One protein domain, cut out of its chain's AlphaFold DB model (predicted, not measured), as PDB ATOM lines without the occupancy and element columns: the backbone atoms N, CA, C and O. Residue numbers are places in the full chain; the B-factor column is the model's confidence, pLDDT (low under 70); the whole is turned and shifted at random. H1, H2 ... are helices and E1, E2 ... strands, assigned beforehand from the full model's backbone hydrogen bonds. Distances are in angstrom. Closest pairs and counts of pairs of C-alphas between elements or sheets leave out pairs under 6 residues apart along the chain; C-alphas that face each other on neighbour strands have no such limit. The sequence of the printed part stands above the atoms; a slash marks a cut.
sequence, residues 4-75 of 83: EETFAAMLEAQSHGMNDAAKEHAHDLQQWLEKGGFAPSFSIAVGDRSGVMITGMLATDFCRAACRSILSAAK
ATOM      1  N   GLU A   4     487.141 582.905 392.504       93.69
ATOM      2  CA  GLU A   4     487.679 584.100 391.840       93.69
ATOM      3  C   GLU A   4     487.111 584.222 390.428       93.69
ATOM      4  O   GLU A   4     486.533 585.257 390.087       93.69
ATOM      5  N   GLU A   5     487.164 583.136 389.653       95.44
ATOM      6  CA  GLU A   5     486.568 583.089 388.313       95.44
ATOM      7  C   GLU A   5     485.051 583.303 388.364       95.44
ATOM      8  O   GLU A   5     484.502 584.070 387.577       95.44
ATOM      9  N   THR A   6     484.366 582.678 389.326       96.06
ATOM     10  CA  THR A   6     482.904 582.800 389.454       96.06
ATOM     11  C   THR A   6     482.488 584.227 389.793       96.06
ATOM     12  O   THR A   6     481.511 584.738 389.252       96.06
ATOM     13  N   PHE A   7     483.227 584.897 390.677       95.69
ATOM     14  CA  PHE A   7     482.940 586.280 391.034       95.69
ATOM     15  C   PHE A   7     483.235 587.250 389.889       95.69
ATOM     16  O   PHE A   7     482.437 588.155 389.644       95.69
ATOM     17  N   ALA A   8     484.330 587.041 389.152       95.44
ATOM     18  CA  ALA A   8     484.622 587.810 387.946       95.44
ATOM     19  C   ALA A   8     483.508 587.635 386.899       95.44
ATOM     20  O   ALA A   8     482.922 588.626 386.467       95.44
ATOM     21  N   ALA A   9     483.130 586.390 386.591       96.56
ATOM     22  CA  ALA A   9     482.056 586.075 385.651       96.56
ATOM     23  C   ALA A   9     480.706 586.676 386.082       96.56
ATOM     24  O   ALA A   9     479.965 587.210 385.257       96.56
ATOM     25  N   MET A  10     480.401 586.660 387.383       96.81
ATOM     26  CA  MET A  10     479.210 587.299 387.947       96.81
ATOM     27  C   MET A  10     479.182 588.811 387.668       96.81
ATOM     28  O   MET A  10     478.158 589.341 387.228       96.81
ATOM     29  N   LEU A  11     480.291 589.514 387.922       94.81
ATOM     30  CA  LEU A  11     480.387 590.961 387.704       94.81
ATOM     31  C   LEU A  11     480.375 591.321 386.215       94.81
ATOM     32  O   LEU A  11     479.709 592.283 385.833       94.81
ATOM     33  N   GLU A  12     481.058 590.542 385.378       96.00
ATOM     34  CA  GLU A  12     481.061 590.720 383.926       96.00
ATOM     35  C   GLU A  12     479.668 590.508 383.334       96.00
ATOM     36  O   GLU A  12     479.186 591.342 382.564       96.00
ATOM     37  N   ALA A  13     478.972 589.436 383.718       95.00
ATOM     38  CA  ALA A  13     477.605 589.193 383.273       95.00
ATOM     39  C   ALA A  13     476.685 590.360 383.666       95.00
ATOM     40  O   ALA A  13     475.920 590.859 382.836       95.00
ATOM     41  N   GLN A  14     476.820 590.866 384.898       94.19
ATOM     42  CA  GLN A  14     476.061 592.023 385.369       94.19
ATOM     43  C   GLN A  14     476.384 593.296 384.570       94.19
ATOM     44  O   GLN A  14     475.464 594.032 384.209       94.19
ATOM     45  N   SER A  15     477.657 593.569 384.260       94.25
ATOM     46  CA  SER A  15     478.045 594.765 383.495       94.25
ATOM     47  C   SER A  15     477.574 594.722 382.042       94.25
ATOM     48  O   SER A  15     477.328 595.770 381.449       94.25
ATOM     49  N   HIS A  16     477.421 593.524 381.473       94.69
ATOM     50  CA  HIS A  16     476.902 593.313 380.119       94.69
ATOM     51  C   HIS A  16     475.371 593.159 380.067       94.69
ATOM     52  O   HIS A  16     474.818 592.923 378.994       94.69
ATOM     53  N   GLY A  17     474.668 593.280 381.201       92.81
ATOM     54  CA  GLY A  17     473.210 593.124 381.271       92.81
ATOM     55  C   GLY A  17     472.714 591.681 381.103       92.81
ATOM     56  O   GLY A  17     471.520 591.461 380.903       92.81
ATOM     57  N   MET A  18     473.605 590.688 381.197       94.06
ATOM     58  CA  MET A  18     473.282 589.260 381.130       94.06
ATOM     59  C   MET A  18     472.737 588.779 382.481       94.06
ATOM     60  O   MET A  18     473.400 588.057 383.226       94.06
ATOM     61  N   ASN A  19     471.520 589.212 382.815       92.31
ATOM     62  CA  ASN A  19     470.946 589.046 384.153       92.31
ATOM     63  C   ASN A  19     470.870 587.585 384.617       92.31
ATOM     64  O   ASN A  19     471.113 587.315 385.787       92.31
ATOM     65  N   ASP A  20     470.528 586.642 383.738       93.56
ATOM     66  CA  ASP A  20     470.368 585.241 384.148       93.56
ATOM     67  C   ASP A  20     471.714 584.566 384.429       93.56
ATOM     68  O   ASP A  20     471.853 583.912 385.459       93.56
ATOM     69  N   ALA A  21     472.734 584.834 383.606       94.38
ATOM     70  CA  ALA A  21     474.101 584.382 383.867       94.38
ATOM     71  C   ALA A  21     474.664 585.006 385.158       94.38
ATOM     72  O   ALA A  21     475.256 584.319 385.987       94.38
ATOM     73  N   ALA A  22     474.409 586.300 385.387       95.88
ATOM     74  CA  ALA A  22     474.814 586.970 386.621       95.88
ATOM     75  C   ALA A  22     474.166 586.324 387.858       95.88
ATOM     76  O   ALA A  22     474.836 586.119 388.869       95.88
ATOM     77  N   LYS A  23     472.875 585.967 387.781       95.06
ATOM     78  CA  LYS A  23     472.158 585.273 388.864       95.06
ATOM     79  C   LYS A  23     472.688 583.861 389.099       95.06
ATOM     80  O   LYS A  23     472.819 583.478 390.257       95.06
ATOM     81  N   GLU A  24     472.977 583.105 388.041       96.81
ATOM     82  CA  GLU A  24     473.541 581.753 388.142       96.81
ATOM     83  C   GLU A  24     474.868 581.786 388.907       96.81
ATOM     84  O   GLU A  24     474.995 581.162 389.963       96.81
ATOM     85  N   HIS A  25     475.804 582.634 388.474       97.19
ATOM     86  CA  HIS A  25     477.086 582.801 389.159       97.19
ATOM     87  C   HIS A  25     476.930 583.344 390.588       97.19
ATOM     88  O   HIS A  25     477.619 582.888 391.504       97.19
ATOM     89  N   ALA A  26     476.002 584.282 390.814       96.81
ATOM     90  CA  ALA A  26     475.721 584.810 392.148       96.81
ATOM     91  C   ALA A  26     475.187 583.736 393.102       96.81
ATOM     92  O   ALA A  26     475.566 583.724 394.276       96.81
ATOM     93  N   HIS A  27     474.327 582.843 392.612       96.62
ATOM     94  CA  HIS A  27     473.768 581.744 393.388       96.62
ATOM     95  C   HIS A  27     474.837 580.698 393.717       96.62
ATOM     96  O   HIS A  27     474.965 580.297 394.876       96.62
ATOM     97  N   ASP A  28     475.658 580.314 392.740       96.19
ATOM     98  CA  ASP A  28     476.752 579.367 392.954       96.19
ATOM     99  C   ASP A  28     477.760 579.901 393.978       96.19
ATOM    100  O   ASP A  28     478.120 579.203 394.935       96.19
ATOM    101  N   LEU A  29     478.170 581.166 393.834       96.50
ATOM    102  CA  LEU A  29     479.080 581.821 394.771       96.50
ATOM    103  C   LEU A  29     478.458 581.964 396.167       96.50
ATOM    104  O   LEU A  29     479.136 581.722 397.168       96.50
ATOM    105  N   GLN A  30     477.168 582.297 396.261       96.50
ATOM    106  CA  GLN A  30     476.465 582.351 397.542       96.50
ATOM    107  C   GLN A  30     476.486 580.985 398.241       96.50
ATOM    108  O   GLN A  30     476.866 580.905 399.411       96.50
ATOM    109  N   GLN A  31     476.141 579.909 397.528       96.19
ATOM    110  CA  GLN A  31     476.150 578.559 398.092       96.19
ATOM    111  C   GLN A  31     477.542 578.128 398.557       96.19
ATOM    112  O   GLN A  31     477.673 577.440 399.572       96.19
ATOM    113  N   TRP A  32     478.589 578.513 397.825       95.44
ATOM    114  CA  TRP A  32     479.971 578.258 398.222       95.44
ATOM    115  C   TRP A  32     480.306 578.933 399.557       95.44
ATOM    116  O   TRP A  32     480.782 578.274 400.486       95.44
ATOM    117  N   LEU A  33     479.985 580.222 399.692       94.62
ATOM    118  CA  LEU A  33     480.231 581.000 400.911       94.62
ATOM    119  C   LEU A  33     479.408 580.504 402.111       94.62
ATOM    120  O   LEU A  33     479.875 580.562 403.250       94.62
ATOM    121  N   GLU A  34     478.190 580.014 401.883       94.38
ATOM    122  CA  GLU A  34     477.329 579.438 402.927       94.38
ATOM    123  C   GLU A  34     477.857 578.097 403.452       94.38
ATOM    124  O   GLU A  34     477.714 577.795 404.636       94.38
ATOM    125  N   LYS A  35     478.544 577.320 402.605       95.00
ATOM    126  CA  LYS A  35     479.199 576.055 402.982       95.00
ATOM    127  C   LYS A  35     480.548 576.249 403.691       95.00
ATOM    128  O   LYS A  35     481.233 575.268 403.964       95.00
ATOM    129  N   GLY A  36     480.935 577.491 403.992       91.88
ATOM    130  CA  GLY A  36     482.228 577.818 404.599       91.88
ATOM    131  C   GLY A  36     483.376 577.923 403.592       91.88
ATOM    132  O   GLY A  36     484.538 577.874 403.988       91.88
ATOM    133  N   GLY A  37     483.063 578.058 402.300       91.94
ATOM    134  CA  GLY A  37     484.039 578.360 401.264       91.94
ATOM    135  C   GLY A  37     484.702 579.723 401.473       91.94
ATOM    136  O   GLY A  37     484.135 580.629 402.089       91.94
ATOM    137  N   PHE A  38     485.921 579.874 400.958       92.81
ATOM    138  CA  PHE A  38     486.640 581.144 401.021       92.81
ATOM    139  C   PHE A  38     486.082 582.142 400.002       92.81
ATOM    140  O   PHE A  38     485.646 581.760 398.914       92.81
ATOM    141  N   ALA A  39     486.118 583.423 400.363       94.31
ATOM    142  CA  ALA A  39     485.775 584.506 399.456       94.31
ATOM    143  C   ALA A  39     486.957 584.854 398.536       94.31
ATOM    144  O   ALA A  39     488.106 584.801 398.989       94.31
ATOM    145  N   PRO A  40     486.689 585.240 397.279       94.12
ATOM    146  CA  PRO A  40     487.720 585.687 396.354       94.12
ATOM    147  C   PRO A  40     488.361 586.988 396.839       94.12
ATOM    148  O   PRO A  40     487.683 587.863 397.385       94.12
ATOM    149  N   SER A  41     489.669 587.121 396.631       93.69
ATOM    150  CA  SER A  41     490.376 588.382 396.871       93.69
ATOM    151  C   SER A  41     490.322 589.245 395.615       93.69
ATOM    152  O   SER A  41     490.401 588.735 394.502       93.69
ATOM    153  N   PHE A  42     490.190 590.559 395.772       92.38
ATOM    154  CA  PHE A  42     490.106 591.472 394.632       92.38
ATOM    155  C   PHE A  42     490.712 592.831 394.966       92.38
ATOM    156  O   PHE A  42     490.760 593.245 396.121       92.38
ATOM    157  N   SER A  43     491.179 593.542 393.944       92.69
ATOM    158  CA  SER A  43     491.727 594.889 394.091       92.69
ATOM    159  C   SER A  43     490.707 595.921 393.632       92.69
ATOM    160  O   SER A  43     490.143 595.791 392.546       92.69
ATOM    161  N   ILE A  44     490.480 596.956 394.441       90.06
ATOM    162  CA  ILE A  44     489.654 598.106 394.058       90.06
ATOM    163  C   ILE A  44     490.560 599.320 393.884       90.06
ATOM    164  O   ILE A  44     491.273 599.709 394.810       90.06
ATOM    165  N   ALA A  45     490.488 599.954 392.715       90.81
ATOM    166  CA  ALA A  45     491.066 601.271 392.465       90.81
ATOM    167  C   ALA A  45     489.988 602.360 392.588       90.81
ATOM    168  O   ALA A  45     488.835 602.153 392.209       90.81
ATOM    169  N   VAL A  46     490.362 603.528 393.120       87.62
ATOM    170  CA  VAL A  46     489.462 604.684 393.279       87.62
ATOM    171  C   VAL A  46     490.111 605.908 392.637       87.62
ATOM    172  O   VAL A  46     491.036 606.494 393.205       87.62
ATOM    173  N   GLY A  47     489.622 606.294 391.456       89.06
ATOM    174  CA  GLY A  47     490.257 607.324 390.625       89.06
ATOM    175  C   GLY A  47     491.686 606.924 390.246       89.06
ATOM    176  O   GLY A  47     491.937 605.761 389.945       89.06
ATOM    177  N   ASP A  48     492.627 607.864 390.346       89.50
ATOM    178  CA  ASP A  48     494.048 607.630 390.033       89.50
ATOM    179  C   ASP A  48     494.840 606.970 391.180       89.50
ATOM    180  O   ASP A  48     496.069 606.889 391.143       89.50
ATOM    181  N   ARG A  49     494.168 606.532 392.255       83.56
ATOM    182  CA  ARG A  49     494.837 605.915 393.407       83.56
ATOM    183  C   ARG A  49     495.155 604.452 393.129       83.56
ATOM    184  O   ARG A  49     494.320 603.716 392.603       83.56
ATOM    185  N   SER A  50     496.342 604.024 393.561       81.62
ATOM    186  CA  SER A  50     496.760 602.622 393.517       81.62
ATOM    187  C   SER A  50     495.726 601.713 394.183       81.62
ATOM    188  O   SER A  50     495.143 602.070 395.209       81.62
ATOM    189  N   GLY A  51     495.506 600.544 393.578       88.50
ATOM    190  CA  GLY A  51     494.501 599.593 394.032       88.50
ATOM    191  C   GLY A  51     494.753 599.110 395.459       88.50
ATOM    192  O   GLY A  51     495.887 598.805 395.833       88.50
ATOM    193  N   VAL A  52     493.687 599.039 396.251       90.62
ATOM    194  CA  VAL A  52     493.703 598.431 397.582       90.62
ATOM    195  C   VAL A  52     493.247 596.987 397.441       90.62
ATOM    196  O   VAL A  52     492.146 596.728 396.957       90.62
ATOM    197  N   MET A  53     494.091 596.055 397.884       93.88
ATOM    198  CA  MET A  53     493.730 594.643 397.948       93.88
ATOM    199  C   MET A  53     492.702 594.424 399.062       93.88
ATOM    200  O   MET A  53     492.951 594.746 400.225       93.88
ATOM    201  N   ILE A  54     491.562 593.847 398.703       94.12
ATOM    202  CA  ILE A  54     490.484 593.467 399.604       94.12
ATOM    203  C   ILE A  54     490.552 591.958 399.822       94.12
ATOM    204  O   ILE A  54     490.464 591.178 398.876       94.12
ATOM    205  N   THR A  55     490.716 591.548 401.080       95.06
ATOM    206  CA  THR A  55     490.852 590.138 401.474       95.06
ATOM    207  C   THR A  55     490.085 589.846 402.767       95.06
ATOM    208  O   THR A  55     489.547 590.746 403.423       95.06
ATOM    209  N   GLY A  56     490.019 588.566 403.143       92.44
ATOM    210  CA  GLY A  56     489.503 588.131 404.440       92.44
ATOM    211  C   GLY A  56     488.024 588.461 404.655       92.44
ATOM    212  O   GLY A  56     487.178 588.231 403.786       92.44
ATOM    213  N   MET A  57     487.702 588.989 405.839       93.19
ATOM    214  CA  MET A  57     486.318 589.266 406.233       93.19
ATOM    215  C   MET A  57     485.667 590.333 405.344       93.19
ATOM    216  O   MET A  57     484.523 590.169 404.938       93.19
ATOM    217  N   LEU A  58     486.423 591.361 404.946       93.50
ATOM    218  CA  LEU A  58     485.911 592.417 404.073       93.50
ATOM    219  C   LEU A  58     485.564 591.889 402.673       93.50
ATOM    220  O   LEU A  58     484.516 592.237 402.132       93.50
ATOM    221  N   ALA A  59     486.404 591.015 402.108       95.62
ATOM    222  CA  ALA A  59     486.106 590.350 400.839       95.62
ATOM    223  C   ALA A  59     484.847 589.478 400.944       95.62
ATOM    224  O   ALA A  59     483.991 589.505 400.060       95.62
ATOM    225  N   THR A  60     484.696 588.761 402.059       95.56
ATOM    226  CA  THR A  60     483.523 587.917 402.331       95.56
ATOM    227  C   THR A  60     482.238 588.736 402.402       95.56
ATOM    228  O   THR A  60     481.254 588.399 401.740       95.56
ATOM    229  N   ASP A  61     482.246 589.824 403.168       95.31
ATOM    230  CA  ASP A  61     481.080 590.691 403.333       95.31
ATOM    231  C   ASP A  61     480.694 591.362 402.013       95.31
ATOM    232  O   ASP A  61     479.508 591.427 401.673       95.31
ATOM    233  N   PHE A  62     481.689 591.786 401.228       95.12
ATOM    234  CA  PHE A  62     481.458 592.344 399.901       95.12
ATOM    235  C   PHE A  62     480.827 591.321 398.954       95.12
ATOM    236  O   PHE A  62     479.801 591.614 398.342       95.12
ATOM    237  N   CYS A  63     481.382 590.107 398.869       95.81
ATOM    238  CA  CYS A  63     480.848 589.062 397.993       95.81
ATOM    239  C   CYS A  63     479.407 588.705 398.367       95.81
ATOM    240  O   CYS A  63     478.539 588.649 397.501       95.81
ATOM    241  N   ARG A  64     479.109 588.571 399.666       95.94
ATOM    242  CA  ARG A  64     477.739 588.333 400.152       95.94
ATOM    243  C   ARG A  64     476.787 589.464 399.772       95.94
ATOM    244  O   ARG A  64     475.658 589.209 399.349       95.94
ATOM    245  N   ALA A  65     477.225 590.713 399.923       95.88
ATOM    246  CA  ALA A  65     476.426 591.869 399.544       95.88
ATOM    247  C   ALA A  65     476.178 591.921 398.027       95.88
ATOM    248  O   ALA A  65     475.046 592.184 397.618       95.88
ATOM    249  N   ALA A  66     477.195 591.623 397.214       95.19
ATOM    250  CA  ALA A  66     477.106 591.582 395.757       95.19
ATOM    251  C   ALA A  66     476.142 590.487 395.273       95.19
ATOM    252  O   ALA A  66     475.204 590.797 394.537       95.19
ATOM    253  N   CYS A  67     476.289 589.250 395.769       95.88
ATOM    254  CA  CYS A  67     475.369 588.146 395.479       95.88
ATOM    255  C   CYS A  67     473.922 588.542 395.802       95.88
ATOM    256  O   CYS A  67     473.038 588.445 394.954       95.88
ATOM    257  N   ARG A  68     473.680 589.077 397.007       95.31
ATOM    258  CA  ARG A  68     472.342 589.528 397.420       95.31
ATOM    259  C   ARG A  68     471.792 590.625 396.507       95.31
ATOM    260  O   ARG A  68     470.601 590.612 396.214       95.31
ATOM    261  N   SER A  69     472.625 591.573 396.081       94.38
ATOM    262  CA  SER A  69     472.205 592.663 395.195       94.38
ATOM    263  C   SER A  69     471.717 592.133 393.846       94.38
ATOM    264  O   SER A  69     470.627 592.493 393.407       94.38
ATOM    265  N   ILE A  70     472.488 591.241 393.218       94.25
ATOM    266  CA  ILE A  70     472.162 590.656 391.908       94.25
ATOM    267  C   ILE A  70     470.912 589.774 392.004       94.25
ATOM    268  O   ILE A  70     469.986 589.903 391.204       94.25
ATOM    269  N   LEU A  71     470.826 588.937 393.040       93.94
ATOM    270  CA  LEU A  71     469.677 588.056 393.250       93.94
ATOM    271  C   LEU A  71     468.401 588.833 393.617       93.94
ATOM    272  O   LEU A  71     467.303 588.431 393.236       93.94
ATOM    273  N   SER A  72     468.518 589.969 394.316       88.38
ATOM    274  CA  SER A  72     467.371 590.821 394.658       88.38
ATOM    275  C   SER A  72     466.864 591.647 393.476       88.38
ATOM    276  O   SER A  72     465.666 591.933 393.423       88.38
ATOM    277  N   ALA A  73     467.734 592.035 392.538       72.56
ATOM    278  CA  ALA A  73     467.337 592.774 391.338       72.56
ATOM    279  C   ALA A  73     466.335 591.980 390.474       72.56
ATOM    280  O   ALA A  73     465.482 592.570 389.817       72.56
ATOM    281  N   ALA A  74     466.356 590.645 390.564       56.09
ATOM    282  CA  ALA A  74     465.413 589.748 389.895       56.09
ATOM    283  C   ALA A  74     463.955 589.874 390.381       56.09
ATOM    284  O   ALA A  74     463.040 589.428 389.700       56.09
ATOM    285  N   LYS A  75     463.717 590.448 391.568       50.91
ATOM    286  CA  LYS A  75     462.371 590.524 392.160       50.91
ATOM    287  C   LYS A  75     461.580 591.763 391.718       50.91
ATOM    288  O   LYS A  75     460.410 591.884 392.066       50.91
TER     289      LYS A  75
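This is residues 4 to 75 of the 83 residues of an uncharacterized protein of Rhodopirellula baltica SWK14 (UniProt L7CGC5). A small two-strand hairpin, E1 and E2, makes an arm at one end of the longest axis, and the rest is a bundle of three helices, H1, H2 and H3. The bundle is up and down, each helix running against the one before it in the chain; H2 packs on both H1 and H3, while H1 and H3 are less closely set, and the three centres make a triangle. The printed part has 72 residues, with three named helices and two named strands in the order H1, H2, E1, E2, H3; the sheet E1 - E2 is antiparallel and the class is mostly helix. The whole is compact, with a radius of gyration of the C-alphas of 12.3 A and spans of 35 by 29 by 20 A.

Find C-alpha 42 at (490.106, 591.472, 394.632); there E1 begins, residues 42 to 46, and it runs 13.3 A. After a tight link of 2 residues comes E2, residues 49 to 54, 14.6 A long. One residue further, H3 begins at C-alpha 56, residues 56 to 73, the longest helix at 26.2 A; it ends at C-alpha 73, (467.337, 592.774, 391.338). Go back to C-alpha 4 at (487.679, 584.100, 391.840) for H1, residues 4 to 15, 16.6 A long. H2 follows as residues 19 to 34, 22.0 A long.

Look first at the hairpin of E1 and E2, antiparallel neighbours with 150 degrees between their directions. N 54 and O 42 are 2.8 A apart and N 44 and O 52 are 3.0 A apart, both within hydrogen-bond range. From E1 to H3 the closest C-alphas are those of Phe 42 and Ala 59, 7.5 A apart. H3 touches H2, closest at the C-alphas of Ala 26 and Cys 67, 4.7 A; they run opposite ways at a steep tilt of 39 degrees. H2 and H1 form a helical hairpin and touch, closest at the C-alphas of Met 10 and Ala 22, 4.6 A, with a shallow tilt of 32 degrees, only just short of steep. H1 and H3 are close but not clearly touching, with the C-alphas of Gln 14 and Ile 70 the closest at 7.7 A. H2 and E2 are apart. In H1, H2 and H3 every O i to N i+4 pair is within hydrogen-bond range.

The C-alphas of Lys 35 and Asp 48 are the two farthest apart, 37.2 A. The printed part has no cut and no long link; the link from H2 to E1, 7 residues, is short. The mean pLDDT of the printed part is 92.4, and residues 74 to 75 are under 70 in this model.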